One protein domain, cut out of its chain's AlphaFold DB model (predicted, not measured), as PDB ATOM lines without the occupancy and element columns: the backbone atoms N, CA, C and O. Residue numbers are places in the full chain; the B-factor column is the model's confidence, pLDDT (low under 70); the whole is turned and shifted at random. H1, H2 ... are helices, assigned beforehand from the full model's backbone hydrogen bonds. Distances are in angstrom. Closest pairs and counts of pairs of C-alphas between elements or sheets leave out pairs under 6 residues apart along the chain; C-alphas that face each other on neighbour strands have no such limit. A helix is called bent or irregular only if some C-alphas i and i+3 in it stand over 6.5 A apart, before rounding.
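Overview. This is residues 2 to 36, 43 to 66 and 91 to 184 of the 320 residues of the protein "80 kDa mcm3-associated protein" of Nannochloropsis gaditana (UniProt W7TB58). H1 and H2 form a small group beside the main body, an up-and-down bundle of four helices, H3 to H6, each running against the one before it in the chain. H6 is the longest helix and is kinked; short H7 folds back at its far end. The printed part has 153 residues, with seven named helices in order from H1 to H7 and no named strand: the class is all helix. It is compact, with a radius of gyration of the C-alphas of 16.0 A and spans of 48 by 39 by 29 A.

Arrangement. H1, residues 4 to 13, touches H2, residues 25 to 28; their closest C-alphas, Val 7 and Ala 26, are 6.5 A apart. H2 is near H3, residues 49 to 63, with 6 pairs of C-alphas within 10 A. H3 touches H4, residues 91 to 111, at a shallow tilt of 9 degrees, opposite ways, closest at C-alphas 52 and 105, 5.9 A. H4 and H5, residues 122 to 141, form a helical hairpin, closest at C-alphas 102 and 131, 6.8 A. H5 and H6, residues 146 to 176, form another, at 27 degrees, closest at C-alphas 135 and 160, 5.3 A. H6 touches H7, residues 180 to 183, with residues 171 to 175 alone, closest at C-alphas 171 and 183, 5.8 A. H3 and H6 are apart. Every O i to N i+4 pair is within hydrogen-bond range in H3, H4 and H5, against 4 of 6 in H1 and 23 of 27 in H6; H2 and H7 are too short for such a pair.

Along the chain. H1 begins at C-alpha 4 (154.496, 119.283, 153.759). H3 is 20.1 A long, H4 29.9 A, H5 28.7 A and H6 44.2 A, ending at C-alpha 176 (185.571, 137.948, 168.009). H1 and H6 are irregular: C-alphas 9 and 12, and C-alphas 151 and 154, are each 7.6 A apart. H6 kinks by 59 degrees near residue 153.

Size, cuts and confidence. The C-alphas farthest apart, Ser 12 and Gly 178, are 49.3 A apart. Residues 37 to 42 and 67 to 90 are not printed; the C-alpha gaps are 15.0 A and 7.2 A. The link from H1 to H2 is long. Mean pLDDT of the printed part is 93.5, and no printed residue is under 70.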
ATOM      1  N   CYS A   2     156.021 126.129 155.333       94.56
ATOM      2  CA  CYS A   2     155.512 125.128 156.264       94.56
ATOM      3  C   CYS A   2     155.934 123.725 155.766       94.56
ATOM      4  O   CYS A   2     155.944 123.530 154.544       94.56
ATOM      5  N   PRO A   3     156.332 122.785 156.642       93.69
ATOM      6  CA  PRO A   3     156.600 121.397 156.258       93.69
ATOM      7  C   PRO A   3     155.395 120.725 155.558       93.69
ATOM      8  O   PRO A   3     154.256 120.990 155.944       93.69
ATOM      9  N   PRO A   4     155.600 119.864 154.536       91.81
ATOM     10  CA  PRO A   4     154.496 119.283 153.759       91.81
ATOM     11  C   PRO A   4     153.503 118.441 154.571       91.81
ATOM     12  O   PRO A   4     152.311 118.450 154.274       91.81
ATOM     13  N   ASP A   5     153.978 117.732 155.596       91.62
ATOM     14  CA  ASP A   5     153.142 116.950 156.512       91.62
ATOM     15  C   ASP A   5     152.193 117.851 157.308       91.62
ATOM     16  O   ASP A   5     151.009 117.545 157.446       91.62
ATOM     17  N   GLU A   6     152.686 118.999 157.771       92.75
ATOM     18  CA  GLU A   6     151.862 119.991 158.454       92.75
ATOM     19  C   GLU A   6     150.890 120.693 157.494       92.75
ATOM     20  O   GLU A   6     149.740 120.931 157.862       92.75
ATOM     21  N   VAL A   7     151.306 120.979 156.255       92.75
ATOM     22  CA  VAL A   7     150.407 121.526 155.222       92.75
ATOM     23  C   VAL A   7     149.216 120.596 154.997       92.75
ATOM     24  O   VAL A   7     148.078 121.051 155.068       92.75
ATOM     25  N   ALA A   8     149.469 119.299 154.797       92.25
ATOM     26  CA  ALA A   8     148.415 118.304 154.602       92.25
ATOM     27  C   ALA A   8     147.506 118.165 155.836       92.25
ATOM     28  O   ALA A   8     146.292 118.028 155.707       92.25
ATOM     29  N   LEU A   9     148.079 118.232 157.043       91.69
ATOM     30  CA  LEU A   9     147.323 118.110 158.290       91.69
ATOM     31  C   LEU A   9     146.404 119.312 158.549       91.69
ATOM     32  O   LEU A   9     145.296 119.139 159.056       91.69
ATOM     33  N   ARG A  10     146.866 120.529 158.239       91.94
ATOM     34  CA  ARG A  10     146.138 121.772 158.538       91.94
ATOM     35  C   ARG A  10     145.294 122.284 157.371       91.94
ATOM     36  O   ARG A  10     144.676 123.330 157.513       91.94
ATOM     37  N   GLU A  11     145.224 121.580 156.240       87.25
ATOM     38  CA  GLU A  11     144.532 122.063 155.032       87.25
ATOM     39  C   GLU A  11     143.043 122.391 155.267       87.25
ATOM     40  O   GLU A  11     142.534 123.389 154.749       87.25
ATOM     41  N   SER A  12     142.364 121.604 156.107       85.50
ATOM     42  CA  SER A  12     140.955 121.807 156.474       85.50
ATOM     43  C   SER A  12     140.736 122.817 157.607       85.50
ATOM     44  O   SER A  12     139.606 123.249 157.829       85.50
ATOM     45  N   THR A  13     141.795 123.209 158.322       87.44
ATOM     46  CA  THR A  13     141.756 124.090 159.506       87.44
ATOM     47  C   THR A  13     142.642 125.329 159.349       87.44
ATOM     48  O   THR A  13     143.035 125.951 160.338       87.44
ATOM     49  N   ARG A  14     142.961 125.700 158.100       84.06
ATOM     50  CA  ARG A  14     143.842 126.829 157.766       84.06
ATOM     51  C   ARG A  14     143.341 128.126 158.386       84.06
ATOM     52  O   ARG A  14     142.139 128.388 158.457       84.06
ATOM     53  N   ASN A  15     144.281 128.970 158.800       89.31
ATOM     54  CA  ASN A  15     143.925 130.316 159.218       89.31
ATOM     55  C   ASN A  15     143.464 131.123 157.993       89.31
ATOM     56  O   ASN A  15     144.060 131.004 156.925       89.31
ATOM     57  N   LYS A  16     142.463 131.998 158.150       86.75
ATOM     58  CA  LYS A  16     142.013 132.902 157.075       86.75
ATOM     59  C   LYS A  16     143.156 133.740 156.485       86.75
ATOM     60  O   LYS A  16     143.158 133.981 155.290       86.75
ATOM     61  N   LEU A  17     144.161 134.113 157.285       87.56
ATOM     62  CA  LEU A  17     145.365 134.834 156.836       87.56
ATOM     63  C   LEU A  17     146.332 133.982 155.993       87.56
ATOM     64  O   LEU A  17     147.259 134.516 155.392       87.56
ATOM     65  N   GLU A  18     146.118 132.669 155.916       88.44
ATOM     66  CA  GLU A  18     146.855 131.752 155.040       88.44
ATOM     67  C   GLU A  18     146.094 131.480 153.724       88.44
ATOM     68  O   GLU A  18     146.642 130.826 152.834       88.44
ATOM     69  N   ASP A  19     144.856 131.965 153.567       84.56
ATOM     70  CA  ASP A  19     144.007 131.667 152.408       84.56
ATOM     71  C   ASP A  19     144.100 132.742 151.313       84.56
ATOM     72  O   ASP A  19     143.423 133.766 151.352       84.56
ATOM     73  N   ARG A  20     144.959 132.497 150.312       81.06
ATOM     74  CA  ARG A  20     145.096 133.355 149.123       81.06
ATOM     75  C   ARG A  20     144.372 132.761 147.927       81.06
ATOM     76  O   ARG A  20     144.800 131.710 147.442       81.06
ATOM     77  N   PRO A  21     143.364 133.451 147.369       79.31
ATOM     78  CA  PRO A  21     142.766 133.047 146.110       79.31
ATOM     79  C   PRO A  21     143.832 132.894 145.021       79.31
ATOM     80  O   PRO A  21     144.633 133.795 144.780       79.31
ATOM     81  N   GLY A  22     143.849 131.734 144.366       82.50
ATOM     82  CA  GLY A  22     144.761 131.448 143.257       82.50
ATOM     83  C   GLY A  22     146.170 130.987 143.648       82.50
ATOM     84  O   GLY A  22     146.931 130.627 142.753       82.50
ATOM     85  N   LEU A  23     146.519 130.929 144.939       86.25
ATOM     86  CA  LEU A  23     147.778 130.333 145.396       86.25
ATOM     87  C   LEU A  23     147.528 129.041 146.171       86.25
ATOM     88  O   LEU A  23     146.547 128.902 146.897       86.25
ATOM     89  N   SER A  24     148.442 128.083 146.024       88.69
ATOM     90  CA  SER A  24     148.359 126.835 146.774       88.69
ATOM     91  C   SER A  24     148.718 127.052 148.252       88.69
ATOM     92  O   SER A  24     149.590 127.874 148.555       88.69
ATOM     93  N   PRO A  25     148.137 126.268 149.182       86.88
ATOM     94  CA  PRO A  25     148.474 126.353 150.603       86.88
ATOM     95  C   PRO A  25     149.975 126.185 150.887       86.88
ATOM     96  O   PRO A  25     150.517 126.806 151.796       86.88
ATOM     97  N   ALA A  26     150.689 125.402 150.073       86.81
ATOM     98  CA  ALA A  26     152.134 125.215 150.202       86.81
ATOM     99  C   ALA A  26     152.947 126.521 150.038       86.81
ATOM    100  O   ALA A  26     154.059 126.628 150.568       86.81
ATOM    101  N   LEU A  27     152.398 127.507 149.317       87.00
ATOM    102  CA  LEU A  27     153.011 128.818 149.094       87.00
ATOM    103  C   LEU A  27     152.628 129.856 150.151       87.00
ATOM    104  O   LEU A  27     153.331 130.852 150.266       87.00
ATOM    105  N   THR A  28     151.555 129.641 150.913       90.94
ATOM    106  CA  THR A  28     151.000 130.660 151.822       90.94
ATOM    107  C   THR A  28     151.007 130.256 153.287       90.94
ATOM    108  O   THR A  28     151.036 131.120 154.162       90.94
ATOM    109  N   MET A  29     151.010 128.955 153.581       94.12
ATOM    110  CA  MET A  29     151.035 128.453 154.948       94.12
ATOM    111  C   MET A  29     152.413 128.629 155.569       94.12
ATOM    112  O   MET A  29     153.453 128.284 154.993       94.12
ATOM    113  N   ILE A  30     152.394 129.100 156.809       95.62
ATOM    114  CA  ILE A  30     153.576 129.269 157.642       95.62
ATOM    115  C   ILE A  30     153.448 128.298 158.806       95.62
ATOM    116  O   ILE A  30     152.362 128.148 159.366       95.62
ATOM    117  N   LYS A  31     154.554 127.642 159.157       96.06
ATOM    118  CA  LYS A  31     154.602 126.663 160.243       96.06
ATOM    119  C   LYS A  31     153.992 127.218 161.539       96.06
ATOM    120  O   LYS A  31     154.365 128.313 161.972       96.06
ATOM    121  N   ASP A  32     153.077 126.464 162.140       95.12
ATOM    122  CA  ASP A  32     152.462 126.785 163.425       95.12
ATOM    123  C   ASP A  32     153.468 126.677 164.582       95.12
ATOM    124  O   ASP A  32     154.495 125.998 164.501       95.12
ATOM    125  N   LEU A  33     153.173 127.368 165.687       95.06
ATOM    126  CA  LEU A  33     154.007 127.292 166.882       95.06
ATOM    127  C   LEU A  33     153.907 125.906 167.520       95.06
ATOM    128  O   LEU A  33     152.924 125.584 168.188       95.06
ATOM    129  N   GLU A  34     154.986 125.140 167.425       93.50
ATOM    130  CA  GLU A  34     155.166 123.931 168.216       93.50
ATOM    131  C   GLU A  34     155.488 124.317 169.665       93.50
ATOM    132  O   GLU A  34     156.600 124.758 169.975       93.50
ATOM    133  N   ARG A  35     154.518 124.193 170.576       88.75
ATOM    134  CA  ARG A  35     154.669 124.676 171.961       88.75
ATOM    135  C   ARG A  35     155.607 123.790 172.768       88.75
ATOM    136  O   ARG A  35     156.554 124.309 173.359       88.75
ATOM    137  N   ASN A  36     155.405 122.478 172.698       88.12
ATOM    138  CA  ASN A  36     156.098 121.494 173.525       88.12
ATOM    139  C   ASN A  36     156.721 120.401 172.643       88.12
ATOM    140  O   ASN A  36     156.233 119.272 172.639       88.12
ATOM    141  N   THR A  43     164.420 116.437 163.017       88.94
ATOM    142  CA  THR A  43     165.144 117.467 162.251       88.94
ATOM    143  C   THR A  43     164.434 117.824 160.947       88.94
ATOM    144  O   THR A  43     164.413 118.986 160.565       88.94
ATOM    145  N   ALA A  44     163.773 116.857 160.300       89.62
ATOM    146  CA  ALA A  44     162.985 117.084 159.084       89.62
ATOM    147  C   ALA A  44     161.815 118.068 159.278       89.62
ATOM    148  O   ALA A  44     161.337 118.648 158.306       89.62
ATOM    149  N   LYS A  45     161.356 118.270 160.521       91.62
ATOM    150  CA  LYS A  45     160.339 119.271 160.844       91.62
ATOM    151  C   LYS A  45     160.937 120.658 161.041       91.62
ATOM    152  O   LYS A  45     160.190 121.626 160.949       91.62
ATOM    153  N   ILE A  46     162.230 120.782 161.333       94.75
ATOM    154  CA  ILE A  46     162.892 122.070 161.551       94.75
ATOM    155  C   ILE A  46     163.188 122.711 160.195       94.75
ATOM    156  O   ILE A  46     163.857 122.125 159.346       94.75
ATOM    157  N   ARG A  47     162.675 123.923 159.979       96.94
ATOM    158  CA  ARG A  47     162.861 124.636 158.708       96.94
ATOM    159  C   ARG A  47     164.294 125.181 158.572       96.94
ATOM    160  O   ARG A  47     164.790 125.780 159.530       96.94
ATOM    161  N   PRO A  48     164.927 125.056 157.389       96.81
ATOM    162  CA  PRO A  48     166.224 125.678 157.121       96.81
ATOM    163  C   PRO A  48     166.106 127.210 157.049       96.81
ATOM    164  O   PRO A  48     165.004 127.748 156.882       96.81
ATOM    165  N   LEU A  49     167.234 127.922 157.151       97.69
ATOM    166  CA  LEU A  49     167.272 129.390 157.218       97.69
ATOM    167  C   LEU A  49     166.545 130.072 156.053       97.69
ATOM    168  O   LEU A  49     165.829 131.041 156.275       97.69
ATOM    169  N   GLU A  50     166.655 129.551 154.832       97.06
ATOM    170  CA  GLU A  50     166.009 130.131 153.648       97.06
ATOM    171  C   GLU A  50     164.481 130.088 153.766       97.06
ATOM    172  O   GLU A  50     163.776 130.974 153.286       97.06
ATOM    173  N   TRP A  51     163.947 129.057 154.422       97.56
ATOM    174  CA  TRP A  51     162.514 128.936 154.672       97.56
ATOM    175  C   TRP A  51     162.067 129.829 155.823       97.56
ATOM    176  O   TRP A  51     160.944 130.337 155.784       97.56
ATOM    177  N   LEU A  52     162.916 130.008 156.837       98.44
ATOM    178  CA  LEU A  52     162.671 130.936 157.937       98.44
ATOM    179  C   LEU A  52     162.636 132.380 157.433       98.44
ATOM    180  O   LEU A  52     161.647 133.063 157.682       98.44
ATOM    181  N   LEU A  53     163.642 132.800 156.658       98.31
ATOM    182  CA  LEU A  53     163.695 134.132 156.055       98.31
ATOM    183  C   LEU A  53     162.486 134.374 155.154       98.31
ATOM    184  O   LEU A  53     161.751 135.324 155.391       98.31
ATOM    185  N   ARG A  54     162.184 133.443 154.237       97.25
ATOM    186  CA  ARG A  54     160.994 133.552 153.379       97.25
ATOM    187  C   ARG A  54     159.699 133.685 154.182       97.25
ATOM    188  O   ARG A  54     158.785 134.371 153.752       97.25
ATOM    189  N   SER A  55     159.605 133.018 155.337       97.44
ATOM    190  CA  SER A  55     158.432 133.142 156.214       97.44
ATOM    191  C   SER A  55     158.300 134.549 156.783       97.44
ATOM    192  O   SER A  55     157.186 135.053 156.865       97.44
ATOM    193  N   VAL A  56     159.414 135.159 157.189       98.06
ATOM    194  CA  VAL A  56     159.439 136.536 157.693       98.06
ATOM    195  C   VAL A  56     159.129 137.519 156.567       98.06
ATOM    196  O   VAL A  56     158.198 138.294 156.721       98.06
ATOM    197  N   GLU A  57     159.799 137.416 155.418       96.44
ATOM    198  CA  GLU A  57     159.554 138.261 154.236       96.44
ATOM    199  C   GLU A  57     158.096 138.202 153.781       96.44
ATOM    200  O   GLU A  57     157.450 139.229 153.617       96.44
ATOM    201  N   TYR A  58     157.531 136.998 153.668       94.62
ATOM    202  CA  TYR A  58     156.125 136.850 153.315       94.62
ATOM    203  C   TYR A  58     155.206 137.496 154.358       94.62
ATOM    204  O   TYR A  58     154.244 138.158 153.993       94.62
ATOM    205  N   MET A  59     155.478 137.355 155.661       94.69
ATOM    206  CA  MET A  59     154.679 138.066 156.667       94.69
ATOM    207  C   MET A  59     154.779 139.589 156.508       94.69
ATOM    208  O   MET A  59     153.783 140.275 156.740       94.69
ATOM    209  N   GLU A  60     155.941 140.115 156.122       92.69
ATOM    210  CA  GLU A  60     156.170 141.556 155.966       92.69
ATOM    211  C   GLU A  60     155.410 142.091 154.761       92.69
ATOM    212  O   GLU A  60     154.589 142.996 154.905       92.69
ATOM    213  N   ASP A  61     155.624 141.467 153.607       90.12
ATOM    214  CA  ASP A  61     155.106 141.934 152.326       90.12
ATOM    215  C   ASP A  61     153.591 141.740 152.210       90.12
ATOM    216  O   ASP A  61     152.896 142.523 151.563       90.12
ATOM    217  N   GLU A  62     153.060 140.688 152.835       88.31
ATOM    218  CA  GLU A  62     151.734 140.186 152.488       88.31
ATOM    219  C   GLU A  62     150.710 140.268 153.617       88.31
ATOM    220  O   GLU A  62     149.499 140.298 153.350       88.31
ATOM    221  N   LEU A  63     151.173 140.277 154.872       89.31
ATOM    222  CA  LEU A  63     150.309 140.127 156.044       89.31
ATOM    223  C   LEU A  63     150.402 141.288 157.040       89.31
ATOM    224  O   LEU A  63     149.409 141.533 157.729       89.31
ATOM    225  N   MET A  64     151.528 142.007 157.122       85.12
ATOM    226  CA  MET A  64     151.782 143.007 158.171       85.12
ATOM    227  C   MET A  64     150.748 144.143 158.185       85.12
ATOM    228  O   MET A  64     150.323 144.581 159.251       85.12
ATOM    229  N   ASP A  65     150.297 144.596 157.012       80.69
ATOM    230  CA  ASP A  65     149.331 145.697 156.906       80.69
ATOM    231  C   ASP A  65     147.862 145.263 157.031       80.69
ATOM    232  O   ASP A  65     146.948 146.097 157.073       80.69
ATOM    233  N   LYS A  66     147.588 143.957 157.127       78.69
ATOM    234  CA  LYS A  66     146.212 143.463 157.242       78.69
ATOM    235  C   LYS A  66     145.629 143.831 158.612       78.69
ATOM    236  O   LYS A  66     146.223 143.592 159.658       78.69
ATOM    237  N   ALA A  91     143.369 144.184 163.865       87.62
ATOM    238  CA  ALA A  91     144.791 144.308 164.201       87.62
ATOM    239  C   ALA A  91     145.242 143.290 165.275       87.62
ATOM    240  O   ALA A  91     146.338 142.742 165.186       87.62
ATOM    241  N   LEU A  92     144.379 142.977 166.252       89.88
ATOM    242  CA  LEU A  92     144.676 141.990 167.295       89.88
ATOM    243  C   LEU A  92     144.697 140.553 166.750       89.88
ATOM    244  O   LEU A  92     145.573 139.771 167.117       89.88
ATOM    245  N   GLU A  93     143.767 140.193 165.860       91.56
ATOM    246  CA  GLU A  93     143.788 138.891 165.173       91.56
ATOM    247  C   GLU A  93     145.046 138.734 164.311       91.56
ATOM    248  O   GLU A  93     145.692 137.683 164.342       91.56
ATOM    249  N   ASN A  94     145.416 139.788 163.576       92.12
ATOM    250  CA  ASN A  94     146.630 139.818 162.769       92.12
ATOM    251  C   ASN A  94     147.886 139.631 163.631       92.12
ATOM    252  O   ASN A  94     148.725 138.782 163.321       92.12
ATOM    253  N   TYR A  95     147.980 140.349 164.751       94.31
ATOM    254  CA  TYR A  95     149.066 140.171 165.709       94.31
ATOM    255  C   TYR A  95     149.111 138.755 166.272       94.31
ATOM    256  O   TYR A  95     150.178 138.154 166.285       94.31
ATOM    257  N   LYS A  96     147.981 138.178 166.701       95.38
ATOM    258  CA  LYS A  96     147.967 136.820 167.270       95.38
ATOM    259  C   LYS A  96     148.488 135.790 166.274       95.38
ATOM    260  O   LYS A  96     149.232 134.890 166.667       95.38
ATOM    261  N   PHE A  97     148.156 135.945 164.993       95.88
ATOM    262  CA  PHE A  97     148.724 135.124 163.930       95.88
ATOM    263  C   PHE A  97     150.246 135.305 163.827       95.88
ATOM    264  O   PHE A  97     150.988 134.333 164.004       95.88
ATOM    265  N   HIS A  98     150.721 136.540 163.626       97.06
ATOM    266  CA  HIS A  98     152.153 136.842 163.515       97.06
ATOM    267  C   HIS A  98     152.936 136.381 164.739       97.06
ATOM    268  O   HIS A  98     153.971 135.737 164.602       97.06
ATOM    269  N   PHE A  99     152.420 136.631 165.939       97.06
ATOM    270  CA  PHE A  99     153.047 136.254 167.194       97.06
ATOM    271  C   PHE A  99     153.333 134.753 167.249       97.06
ATOM    272  O   PHE A  99     154.443 134.360 167.600       97.06
ATOM    273  N   GLN A 100     152.385 133.894 166.851       96.88
ATOM    274  CA  GLN A 100     152.639 132.449 166.797       96.88
ATOM    275  C   GLN A 100     153.722 132.103 165.761       96.88
ATOM    276  O   GLN A 100     154.644 131.346 166.068       96.88
ATOM    277  N   ARG A 101     153.641 132.665 164.548       97.81
ATOM    278  CA  ARG A 101     154.556 132.338 163.437       97.81
ATOM    279  C   ARG A 101     155.983 132.829 163.679       97.81
ATOM    280  O   ARG A 101     156.927 132.050 163.558       97.81
ATOM    281  N   LEU A 102     156.144 134.087 164.079       97.94
ATOM    282  CA  LEU A 102     157.430 134.707 164.409       97.94
ATOM    283  C   LEU A 102     158.093 134.002 165.596       97.94
ATOM    284  O   LEU A 102     159.290 133.726 165.570       97.94
ATOM    285  N   ARG A 103     157.309 133.622 166.612       97.62
ATOM    286  CA  ARG A 103     157.822 132.865 167.756       97.62
ATOM    287  C   ARG A 103     158.274 131.459 167.360       97.62
ATOM    288  O   ARG A 103     159.257 130.970 167.914       97.62
ATOM    289  N   MET A 104     157.625 130.829 166.376       97.56
ATOM    290  CA  MET A 104     158.110 129.565 165.816       97.56
ATOM    291  C   MET A 104     159.425 129.746 165.050       97.56
ATOM    292  O   MET A 104     160.339 128.947 165.229       97.56
ATOM    293  N   VAL A 105     159.557 130.817 164.257       98.38
ATOM    294  CA  VAL A 105     160.822 131.161 163.580       98.38
ATOM    295  C   VAL A 105     161.951 131.343 164.601       98.38
ATOM    296  O   VAL A 105     162.993 130.701 164.480       98.38
ATOM    297  N   ALA A 106     161.727 132.141 165.650       97.56
ATOM    298  CA  ALA A 106     162.699 132.345 166.726       97.56
ATOM    299  C   ALA A 106     163.089 131.025 167.413       97.56
ATOM    300  O   ALA A 106     164.262 130.766 167.681       97.56
ATOM    301  N   LYS A 107     162.105 130.156 167.665       96.00
ATOM    302  CA  LYS A 107     162.330 128.848 168.282       96.00
ATOM    303  C   LYS A 107     163.187 127.935 167.407       96.00
ATOM    304  O   LYS A 107     164.084 127.274 167.923       96.00
ATOM    305  N   GLU A 108     162.953 127.913 166.099       97.00
ATOM    306  CA  GLU A 108     163.742 127.102 165.164       97.00
ATOM    307  C   GLU A 108     165.164 127.631 164.972       97.00
ATOM    308  O   GLU A 108     166.072 126.828 164.769       97.00
ATOM    309  N   LEU A 109     165.389 128.943 165.103       97.12
ATOM    310  CA  LEU A 109     166.743 129.496 165.178       97.12
ATOM    311  C   LEU A 109     167.492 128.967 166.408       97.12
ATOM    312  O   LEU A 109     168.645 128.556 166.295       97.12
ATOM    313  N   ILE A 110     166.834 128.918 167.572       94.81
ATOM    314  CA  ILE A 110     167.424 128.369 168.803       94.81
ATOM    315  C   ILE A 110     167.718 126.872 168.649       94.81
ATOM    316  O   ILE A 110     168.819 126.438 168.976       94.81
ATOM    317  N   MET A 111     166.774 126.089 168.113       93.88
ATOM    318  CA  MET A 111     166.958 124.645 167.883       93.88
ATOM    319  C   MET A 111     168.145 124.338 166.962       93.88
ATOM    320  O   MET A 111     168.789 123.305 167.113       93.88
ATOM    321  N   GLN A 112     168.439 125.236 166.022       94.31
ATOM    322  CA  GLN A 112     169.564 125.123 165.092       94.31
ATOM    323  C   GLN A 112     170.829 125.847 165.581       94.31
ATOM    324  O   GLN A 112     171.784 126.000 164.821       94.31
ATOM    325  N   ASN A 113     170.855 126.278 166.847       95.06
ATOM    326  CA  ASN A 113     171.988 126.940 167.486       95.06
ATOM    327  C   ASN A 113     172.403 128.275 166.822       95.06
ATOM    328  O   ASN A 113     173.579 128.605 166.797       95.06
ATOM    329  N   PHE A 114     171.468 129.073 166.293       95.50
ATOM    330  CA  PHE A 114     171.732 130.416 165.725       95.50
ATOM    331  C   PHE A 114     171.638 131.562 166.758       95.50
ATOM    332  O   PHE A 114     171.452 132.729 166.409       95.50
ATOM    333  N   SER A 115     171.731 131.244 168.049       91.31
ATOM    334  CA  SER A 115     171.541 132.180 169.163       91.31
ATOM    335  C   SER A 115     172.772 132.191 170.071       91.31
ATOM    336  O   SER A 115     173.467 131.181 170.155       91.31
ATOM    337  N   TYR A 116     173.038 133.311 170.752       90.38
ATOM    338  CA  TYR A 116     174.128 133.460 171.731       90.38
ATOM    339  C   TYR A 116     175.528 133.055 171.225       90.38
ATOM    340  O   TYR A 116     176.287 132.398 171.932       90.38
ATOM    341  N   GLY A 117     175.893 133.456 170.004       83.62
ATOM    342  CA  GLY A 117     177.222 133.197 169.441       83.62
ATOM    343  C   GLY A 117     177.434 131.761 168.952       83.62
ATOM    344  O   GLY A 117     178.551 131.257 168.994       83.62
ATOM    345  N   GLY A 118     176.366 131.086 168.519       89.69
ATOM    346  CA  GLY A 118     176.445 129.790 167.843       89.69
ATOM    347  C   GLY A 118     176.743 129.904 166.337       89.69
ATOM    348  O   GLY A 118     177.691 130.566 165.923       89.69
ATOM    349  N   ASN A 119     175.922 129.262 165.504       90.94
ATOM    350  CA  ASN A 119     176.064 129.110 164.048       90.94
ATOM    351  C   ASN A 119     175.838 130.414 163.241       90.94
ATOM    352  O   ASN A 119     175.128 130.405 162.246       90.94
ATOM    353  N   ILE A 120     176.374 131.565 163.645       94.19
ATOM    354  CA  ILE A 120     176.031 132.857 163.028       94.19
ATOM    355  C   ILE A 120     176.325 132.925 161.512       94.19
ATOM    356  O   ILE A 120     177.328 132.422 161.011       94.19
ATOM    357  N   SER A 121     175.428 133.576 160.774       96.00
ATOM    358  CA  SER A 121     175.503 133.833 159.331       96.00
ATOM    359  C   SER A 121     174.746 135.117 158.985       96.00
ATOM    360  O   SER A 121     173.925 135.579 159.782       96.00
ATOM    361  N   THR A 122     174.957 135.670 157.787       97.12
ATOM    362  CA  THR A 122     174.216 136.854 157.313       97.12
ATOM    363  C   THR A 122     172.707 136.630 157.397       97.12
ATOM    364  O   THR A 122     172.002 137.425 158.011       97.12
ATOM    365  N   THR A 123     172.226 135.495 156.884       97.88
ATOM    366  CA  THR A 123     170.802 135.140 156.882       97.88
ATOM    367  C   THR A 123     170.244 134.997 158.296       97.88
ATOM    368  O   THR A 123     169.153 135.482 158.578       97.88
ATOM    369  N   SER A 124     170.972 134.358 159.219       97.62
ATOM    370  CA  SER A 124     170.480 134.218 160.597       97.62
ATOM    371  C   SER A 124     170.410 135.562 161.324       97.62
ATOM    372  O   SER A 124     169.454 135.791 162.058       97.62
ATOM    373  N   ILE A 125     171.399 136.444 161.124       98.19
ATOM    374  CA  ILE A 125     171.393 137.789 161.714       98.19
ATOM    375  C   ILE A 125     170.210 138.583 161.165       98.19
ATOM    376  O   ILE A 125     169.417 139.093 161.948       98.19
ATOM    377  N   GLU A 126     170.028 138.592 159.845       98.31
ATOM    378  CA  GLU A 126     168.929 139.293 159.180       98.31
ATOM    379  C   GLU A 126     167.553 138.861 159.704       98.31
ATOM    380  O   GLU A 126     166.708 139.708 160.002       98.31
ATOM    381  N   ILE A 127     167.323 137.554 159.875       98.56
ATOM    382  CA  ILE A 127     166.062 137.061 160.438       98.56
ATOM    383  C   ILE A 127     165.855 137.637 161.844       98.56
ATOM    384  O   ILE A 127     164.788 138.173 162.131       98.56
ATOM    385  N   VAL A 128     166.858 137.548 162.722       98.31
ATOM    386  CA  VAL A 128     166.744 138.018 164.114       98.31
ATOM    387  C   VAL A 128     166.530 139.535 164.173       98.31
ATOM    388  O   VAL A 128     165.688 139.998 164.943       98.31
ATOM    389  N   GLU A 129     167.218 140.303 163.329       98.62
ATOM    390  CA  GLU A 129     167.004 141.743 163.178       98.62
ATOM    391  C   GLU A 129     165.545 142.068 162.814       98.62
ATOM    392  O   GLU A 129     164.903 142.887 163.479       98.62
ATOM    393  N   ARG A 130     164.994 141.403 161.789       98.44
ATOM    394  CA  ARG A 130     163.597 141.583 161.358       98.44
ATOM    395  C   ARG A 130     162.605 141.197 162.456       98.44
ATOM    396  O   ARG A 130     161.691 141.968 162.747       98.44
ATOM    397  N   LEU A 131     162.826 140.072 163.147       98.44
ATOM    398  CA  LEU A 131     162.016 139.667 164.304       98.44
ATOM    399  C   LEU A 131     161.995 140.759 165.385       98.44
ATOM    400  O   LEU A 131     160.929 141.125 165.878       98.44
ATOM    401  N   THR A 132     163.156 141.321 165.734       98.62
ATOM    402  CA  THR A 132     163.240 142.416 166.709       98.62
ATOM    403  C   THR A 132     162.438 143.640 166.266       98.62
ATOM    404  O   THR A 132     161.702 144.198 167.084       98.62
ATOM    405  N   ARG A 133     162.525 144.043 164.989       98.56
ATOM    406  CA  ARG A 133     161.741 145.169 164.451       98.56
ATOM    407  C   ARG A 133     160.235 144.894 164.546       98.56
ATOM    408  O   ARG A 133     159.501 145.752 165.033       98.56
ATOM    409  N   TYR A 134     159.785 143.687 164.201       97.25
ATOM    410  CA  TYR A 134     158.390 143.256 164.360       97.25
ATOM    411  C   TYR A 134     157.859 143.435 165.781       97.25
ATOM    412  O   TYR A 134     156.783 144.004 165.974       97.25
ATOM    413  N   TRP A 135     158.608 142.974 166.785       98.06
ATOM    414  CA  TRP A 135     158.156 143.055 168.174       98.06
ATOM    415  C   TRP A 135     157.989 144.501 168.653       98.06
ATOM    416  O   TRP A 135     157.050 144.792 169.398       98.06
ATOM    417  N   ILE A 136     158.854 145.415 168.194       98.31
ATOM    418  CA  ILE A 136     158.739 146.858 168.464       98.31
ATOM    419  C   ILE A 136     157.477 147.426 167.804       98.31
ATOM    420  O   ILE A 136     156.709 148.140 168.455       98.31
ATOM    421  N   ILE A 137     157.254 147.095 166.529       96.12
ATOM    422  CA  ILE A 137     156.108 147.573 165.747       96.12
ATOM    423  C   ILE A 137     154.795 147.146 166.407       96.12
ATOM    424  O   ILE A 137     153.955 148.001 166.691       96.12
ATOM    425  N   PHE A 138     154.640 145.854 166.719       95.12
ATOM    426  CA  PHE A 138     153.424 145.340 167.347       95.12
ATOM    427  C   PHE A 138     153.177 145.941 168.727       95.12
ATOM    428  O   PHE A 138     152.045 146.330 169.013       95.12
ATOM    429  N   GLN A 139     154.225 146.080 169.552       94.88
ATOM    430  CA  GLN A 139     154.086 146.710 170.865       94.88
ATOM    431  C   GLN A 139     153.506 148.115 170.739       94.88
ATOM    432  O   GLN A 139     152.621 148.484 171.502       94.88
ATOM    433  N   HIS A 140     154.019 148.898 169.789       94.00
ATOM    434  CA  HIS A 140     153.614 150.282 169.612       94.00
ATOM    435  C   HIS A 140     152.211 150.406 169.013       94.00
ATOM    436  O   HIS A 140     151.388 151.148 169.544       94.00
ATOM    437  N   HIS A 141     151.912 149.665 167.941       90.38
ATOM    438  CA  HIS A 141     150.606 149.728 167.268       90.38
ATOM    439  C   HIS A 141     149.450 149.288 168.151       90.38
ATOM    440  O   HIS A 141     148.353 149.822 168.021       90.38
ATOM    441  N   LEU A 142     149.686 148.322 169.037       91.50
ATOM    442  CA  LEU A 142     148.642 147.765 169.891       91.50
ATOM    443  C   LEU A 142     148.642 148.349 171.304       91.50
ATOM    444  O   LEU A 142     147.821 147.942 172.117       91.50
ATOM    445  N   ASN A 143     149.497 149.331 171.607       88.00
ATOM    446  CA  ASN A 143     149.595 149.896 172.957       88.00
ATOM    447  C   ASN A 143     148.309 150.599 173.432       88.00
ATOM    448  O   ASN A 143     148.117 150.767 174.629       88.00
ATOM    449  N   ALA A 144     147.440 151.017 172.506       85.88
ATOM    450  CA  ALA A 144     146.132 151.598 172.815       85.88
ATOM    451  C   ALA A 144     144.995 150.555 172.848       85.88
ATOM    452  O   ALA A 144     143.856 150.894 173.149       85.88
ATOM    453  N   ASN A 145     145.273 149.291 172.509       89.38
ATOM    454  CA  ASN A 145     144.289 148.216 172.546       89.38
ATOM    455  C   ASN A 145     144.293 147.558 173.935       89.38
ATOM    456  O   ASN A 145     145.260 146.893 174.310       89.38
ATOM    457  N   GLU A 146     143.208 147.726 174.692       90.56
ATOM    458  CA  GLU A 146     143.115 147.250 176.079       90.56
ATOM    459  C   GLU A 146     143.279 145.730 176.212       90.56
ATOM    460  O   GLU A 146     143.939 145.265 177.143       90.56
ATOM    461  N   ASP A 147     142.737 144.953 175.271       91.38
ATOM    462  CA  ASP A 147     142.851 143.492 175.284       91.38
ATOM    463  C   ASP A 147     144.299 143.046 175.070       91.38
ATOM    464  O   ASP A 147     144.804 142.195 175.801       91.38
ATOM    465  N   PHE A 148     145.006 143.664 174.120       94.00
ATOM    466  CA  PHE A 148     146.432 143.416 173.928       94.00
ATOM    467  C   PHE A 148     147.225 143.773 175.182       94.00
ATOM    468  O   PHE A 148     148.007 142.954 175.656       94.00
ATOM    469  N   VAL A 149     147.039 144.977 175.732       92.62
ATOM    470  CA  VAL A 149     147.793 145.437 176.908       92.62
ATOM    471  C   VAL A 149     147.575 144.500 178.098       92.62
ATOM    472  O   VAL A 149     148.539 144.159 178.788       92.62
ATOM    473  N   ARG A 150     146.334 144.047 178.309       94.38
ATOM    474  CA  ARG A 150     145.956 143.146 179.402       94.38
ATOM    475  C   ARG A 150     146.498 141.727 179.216       94.38
ATOM    476  O   ARG A 150     147.041 141.168 180.169       94.38
ATOM    477  N   ASP A 151     146.367 141.158 178.019       95.56
ATOM    478  CA  ASP A 151     146.530 139.713 177.817       95.56
ATOM    479  C   ASP A 151     147.862 139.335 177.134       95.56
ATOM    480  O   ASP A 151     148.448 138.296 177.445       95.56
ATOM    481  N   ASP A 152     148.385 140.183 176.238       96.06
ATOM    482  CA  ASP A 152     149.453 139.819 175.293       96.06
ATOM    483  C   ASP A 152     150.709 140.721 175.361       96.06
ATOM    484  O   ASP A 152     151.821 140.264 175.078       96.06
ATOM    485  N   GLY A 153     150.582 141.985 175.776       95.06
ATOM    486  CA  GLY A 153     151.641 142.999 175.678       95.06
ATOM    487  C   GLY A 153     152.892 142.670 176.493       95.06
ATOM    488  O   GLY A 153     154.023 142.890 176.048       95.06
ATOM    489  N   LYS A 154     152.712 142.041 177.661       96.25
ATOM    490  CA  LYS A 154     153.837 141.540 178.461       96.25
ATOM    491  C   LYS A 154     154.609 140.444 177.723       96.25
ATOM    492  O   LYS A 154     155.838 140.477 177.708       96.25
ATOM    493  N   GLN A 155     153.907 139.498 177.095       96.44
ATOM    494  CA  GLN A 155     154.553 138.416 176.347       96.44
ATOM    495  C   GLN A 155     155.273 138.947 175.106       96.44
ATOM    496  O   GLN A 155     156.367 138.481 174.800       96.44
ATOM    497  N   ASN A 156     154.708 139.945 174.422       97.38
ATOM    498  CA  ASN A 156     155.368 140.610 173.300       97.38
ATOM    499  C   ASN A 156     156.688 141.278 173.723       97.38
ATOM    500  O   ASN A 156     157.724 141.067 173.093       97.38
ATOM    501  N   THR A 157     156.682 142.010 174.840       96.00
ATOM    502  CA  THR A 157     157.899 142.631 175.398       96.00
ATOM    503  C   THR A 157     158.949 141.585 175.800       96.00
ATOM    504  O   THR A 157     160.154 141.791 175.620       96.00
ATOM    505  N   GLU A 158     158.506 140.433 176.306       96.56
ATOM    506  CA  GLU A 158     159.388 139.300 176.588       96.56
ATOM    507  C   GLU A 158     160.008 138.738 175.299       96.56
ATOM    508  O   GLU A 158     161.220 138.539 175.253       96.56
ATOM    509  N   GLN A 159     159.225 138.552 174.226       97.44
ATOM    510  CA  GLN A 159     159.760 138.118 172.926       97.44
ATOM    511  C   GLN A 159     160.765 139.125 172.356       97.44
ATOM    512  O   GLN A 159     161.821 138.715 171.871       97.44
ATOM    513  N   LEU A 160     160.493 140.429 172.476       97.75
ATOM    514  CA  LEU A 160     161.433 141.481 172.088       97.75
ATOM    515  C   LEU A 160     162.773 141.321 172.814       97.75
ATOM    516  O   LEU A 160     163.820 141.263 172.172       97.75
ATOM    517  N   THR A 161     162.745 141.188 174.141       96.00
ATOM    518  CA  THR A 161     163.961 141.039 174.958       96.00
ATOM    519  C   THR A 161     164.702 139.741 174.629       96.00
ATOM    520  O   THR A 161     165.913 139.762 174.403       96.00
ATOM    521  N   ASN A 162     163.970 138.629 174.518       95.62
ATOM    522  CA  ASN A 162     164.508 137.308 174.190       95.62
ATOM    523  C   ASN A 162     165.064 137.213 172.764       95.62
ATOM    524  O   ASN A 162     165.778 136.262 172.471       95.62
ATOM    525  N   THR A 163     164.749 138.168 171.886       97.31
ATOM    526  CA  THR A 163     165.308 138.252 170.528       97.31
ATOM    527  C   THR A 163     166.491 139.224 170.483       97.31
ATOM    528  O   THR A 163     167.543 138.907 169.932       97.31
ATOM    529  N   LEU A 164     166.353 140.394 171.117       97.38
ATOM    530  CA  LEU A 164     167.350 141.463 171.071       97.38
ATOM    531  C   LEU A 164     168.632 141.127 171.846       97.38
ATOM    532  O   LEU A 164     169.725 141.424 171.371       97.38
ATOM    533  N   VAL A 165     168.521 140.514 173.028       95.19
ATOM    534  CA  VAL A 165     169.706 140.172 173.834       95.19
ATOM    535  C   VAL A 165     170.609 139.167 173.105       95.19
ATOM    536  O   VAL A 165     171.793 139.467 172.948       95.19
ATOM    537  N   PRO A 166     170.106 138.030 172.581       95.44
ATOM    538  CA  PRO A 166     170.951 137.138 171.795       95.44
ATOM    539  C   PRO A 166     171.509 137.773 170.521       95.44
ATOM    540  O   PRO A 166     172.627 137.442 170.143       95.44
ATOM    541  N   LEU A 167     170.780 138.689 169.868       97.38
ATOM    542  CA  LEU A 167     171.296 139.422 168.707       97.38
ATOM    543  C   LEU A 167     172.550 140.231 169.066       97.38
ATOM    544  O   LEU A 167     173.549 140.183 168.352       97.38
ATOM    545  N   GLN A 168     172.526 140.925 170.204       95.69
ATOM    546  CA  GLN A 168     173.684 141.673 170.699       95.69
ATOM    547  C   GLN A 168     174.863 140.752 171.045       95.69
ATOM    548  O   GLN A 168     176.011 141.097 170.768       95.69
ATOM    549  N   GLU A 169     174.606 139.566 171.604       95.06
ATOM    550  CA  GLU A 169     175.658 138.563 171.826       95.06
ATOM    551  C   GLU A 169     176.197 137.985 170.506       95.06
ATOM    552  O   GLU A 169     177.404 137.784 170.373       95.06
ATOM    553  N   ASN A 170     175.345 137.802 169.493       95.81
ATOM    554  CA  ASN A 170     175.767 137.385 168.157       95.81
ATOM    555  C   ASN A 170     176.694 138.424 167.502       95.81
ATOM    556  O   ASN A 170     177.693 138.029 166.901       95.81
ATOM    557  N   TYR A 171     176.436 139.730 167.653       96.56
ATOM    558  CA  TYR A 171     177.351 140.771 167.158       96.56
ATOM    559  C   TYR A 171     178.708 140.733 167.861       96.56
ATOM    560  O   TYR A 171     179.749 140.752 167.202       96.56
ATOM    561  N   LYS A 172     178.728 140.595 169.193       94.06
ATOM    562  CA  LYS A 172     179.988 140.428 169.939       94.06
ATOM    563  C   LYS A 172     180.767 139.210 169.452       94.06
ATOM    564  O   LYS A 172     181.981 139.287 169.276       94.06
ATOM    565  N   TYR A 173     180.072 138.099 169.214       95.31
ATOM    566  CA  TYR A 173     180.681 136.886 168.684       95.31
ATOM    567  C   TYR A 173     181.240 137.088 167.269       95.31
ATOM    568  O   TYR A 173     182.385 136.721 167.014       95.31
ATOM    569  N   ALA A 174     180.506 137.766 166.383       95.62
ATOM    570  CA  ALA A 174     180.978 138.117 165.044       95.62
ATOM    571  C   ALA A 174     182.256 138.972 165.074       95.62
ATOM    572  O   ALA A 174     183.189 138.712 164.310       95.62
ATOM    573  N   HIS A 175     182.354 139.943 165.990       94.31
ATOM    574  CA  HIS A 175     183.586 140.714 166.197       94.31
ATOM    575  C   HIS A 175     184.755 139.834 166.642       94.31
ATOM    576  O   HIS A 175     185.855 139.978 166.109       94.31
ATOM    577  N   MET A 176     184.531 138.893 167.568       94.38
ATOM    578  CA  MET A 176     185.571 137.948 168.009       94.38
ATOM    579  C   MET A 176     186.062 137.043 166.872       94.38
ATOM    580  O   MET A 176     187.244 136.709 166.830       94.38
ATOM    581  N   LEU A 177     185.182 136.684 165.936       95.69
ATOM    582  CA  LEU A 177     185.534 135.921 164.736       95.69
ATOM    583  C   LEU A 177     186.167 136.774 163.621       95.69
ATOM    584  O   LEU A 177     186.557 136.227 162.590       95.69
ATOM    585  N   GLY A 178     186.263 138.097 163.786       95.50
ATOM    586  CA  GLY A 178     186.754 138.991 162.737       95.50
ATOM    587  C   GLY A 178     185.801 139.098 161.540       95.50
ATOM    588  O   GLY A 178     186.253 139.266 160.409       95.50
ATOM    589  N   GLN A 179     184.488 139.006 161.777       95.56
ATOM    590  CA  GLN A 179     183.431 139.060 160.759       95.56
ATOM    591  C   GLN A 179     182.563 140.332 160.880       95.56
ATOM    592  O   GLN A 179     181.347 140.241 161.050       95.56
ATOM    593  N   PRO A 180     183.139 141.544 160.746       90.75
ATOM    594  CA  PRO A 180     182.404 142.796 160.946       90.75
ATOM    595  C   PRO A 180     181.283 143.019 159.919       90.75
ATOM    596  O   PRO A 180     180.373 143.805 160.167       90.75
ATOM    597  N   ALA A 181     181.312 142.317 158.780       94.06
ATOM    598  CA  ALA A 181     180.252 142.364 157.772       94.06
ATOM    599  C   ALA A 181     178.892 141.878 158.308       94.06
ATOM    600  O   ALA A 181     177.857 142.285 157.788       94.06
ATOM    601  N   LEU A 182     178.886 141.047 159.357       95.69
ATOM    602  CA  LEU A 182     177.666 140.593 160.025       95.69
ATOM    603  C   LEU A 182     177.070 141.650 160.967       95.69
ATOM    604  O   LEU A 182     175.950 141.478 161.426       95.69
ATOM    605  N   CYS A 183     177.793 142.735 161.257       96.06
ATOM    606  CA  CYS A 183     177.414 143.753 162.240       96.06
ATOM    607  C   CYS A 183     176.910 145.054 161.590       96.06
ATOM    608  O   CYS A 183     176.958 146.112 162.216       96.06
ATOM    609  N   ALA A 184     176.446 145.005 160.335       95.94
ATOM    610  CA  ALA A 184     176.083 146.196 159.560       95.94
ATOM    611  C   ALA A 184     175.049 147.100 160.262       95.94
ATOM    612  O   ALA A 184     175.149 148.323 160.168       95.94
TER     613      ALA A 184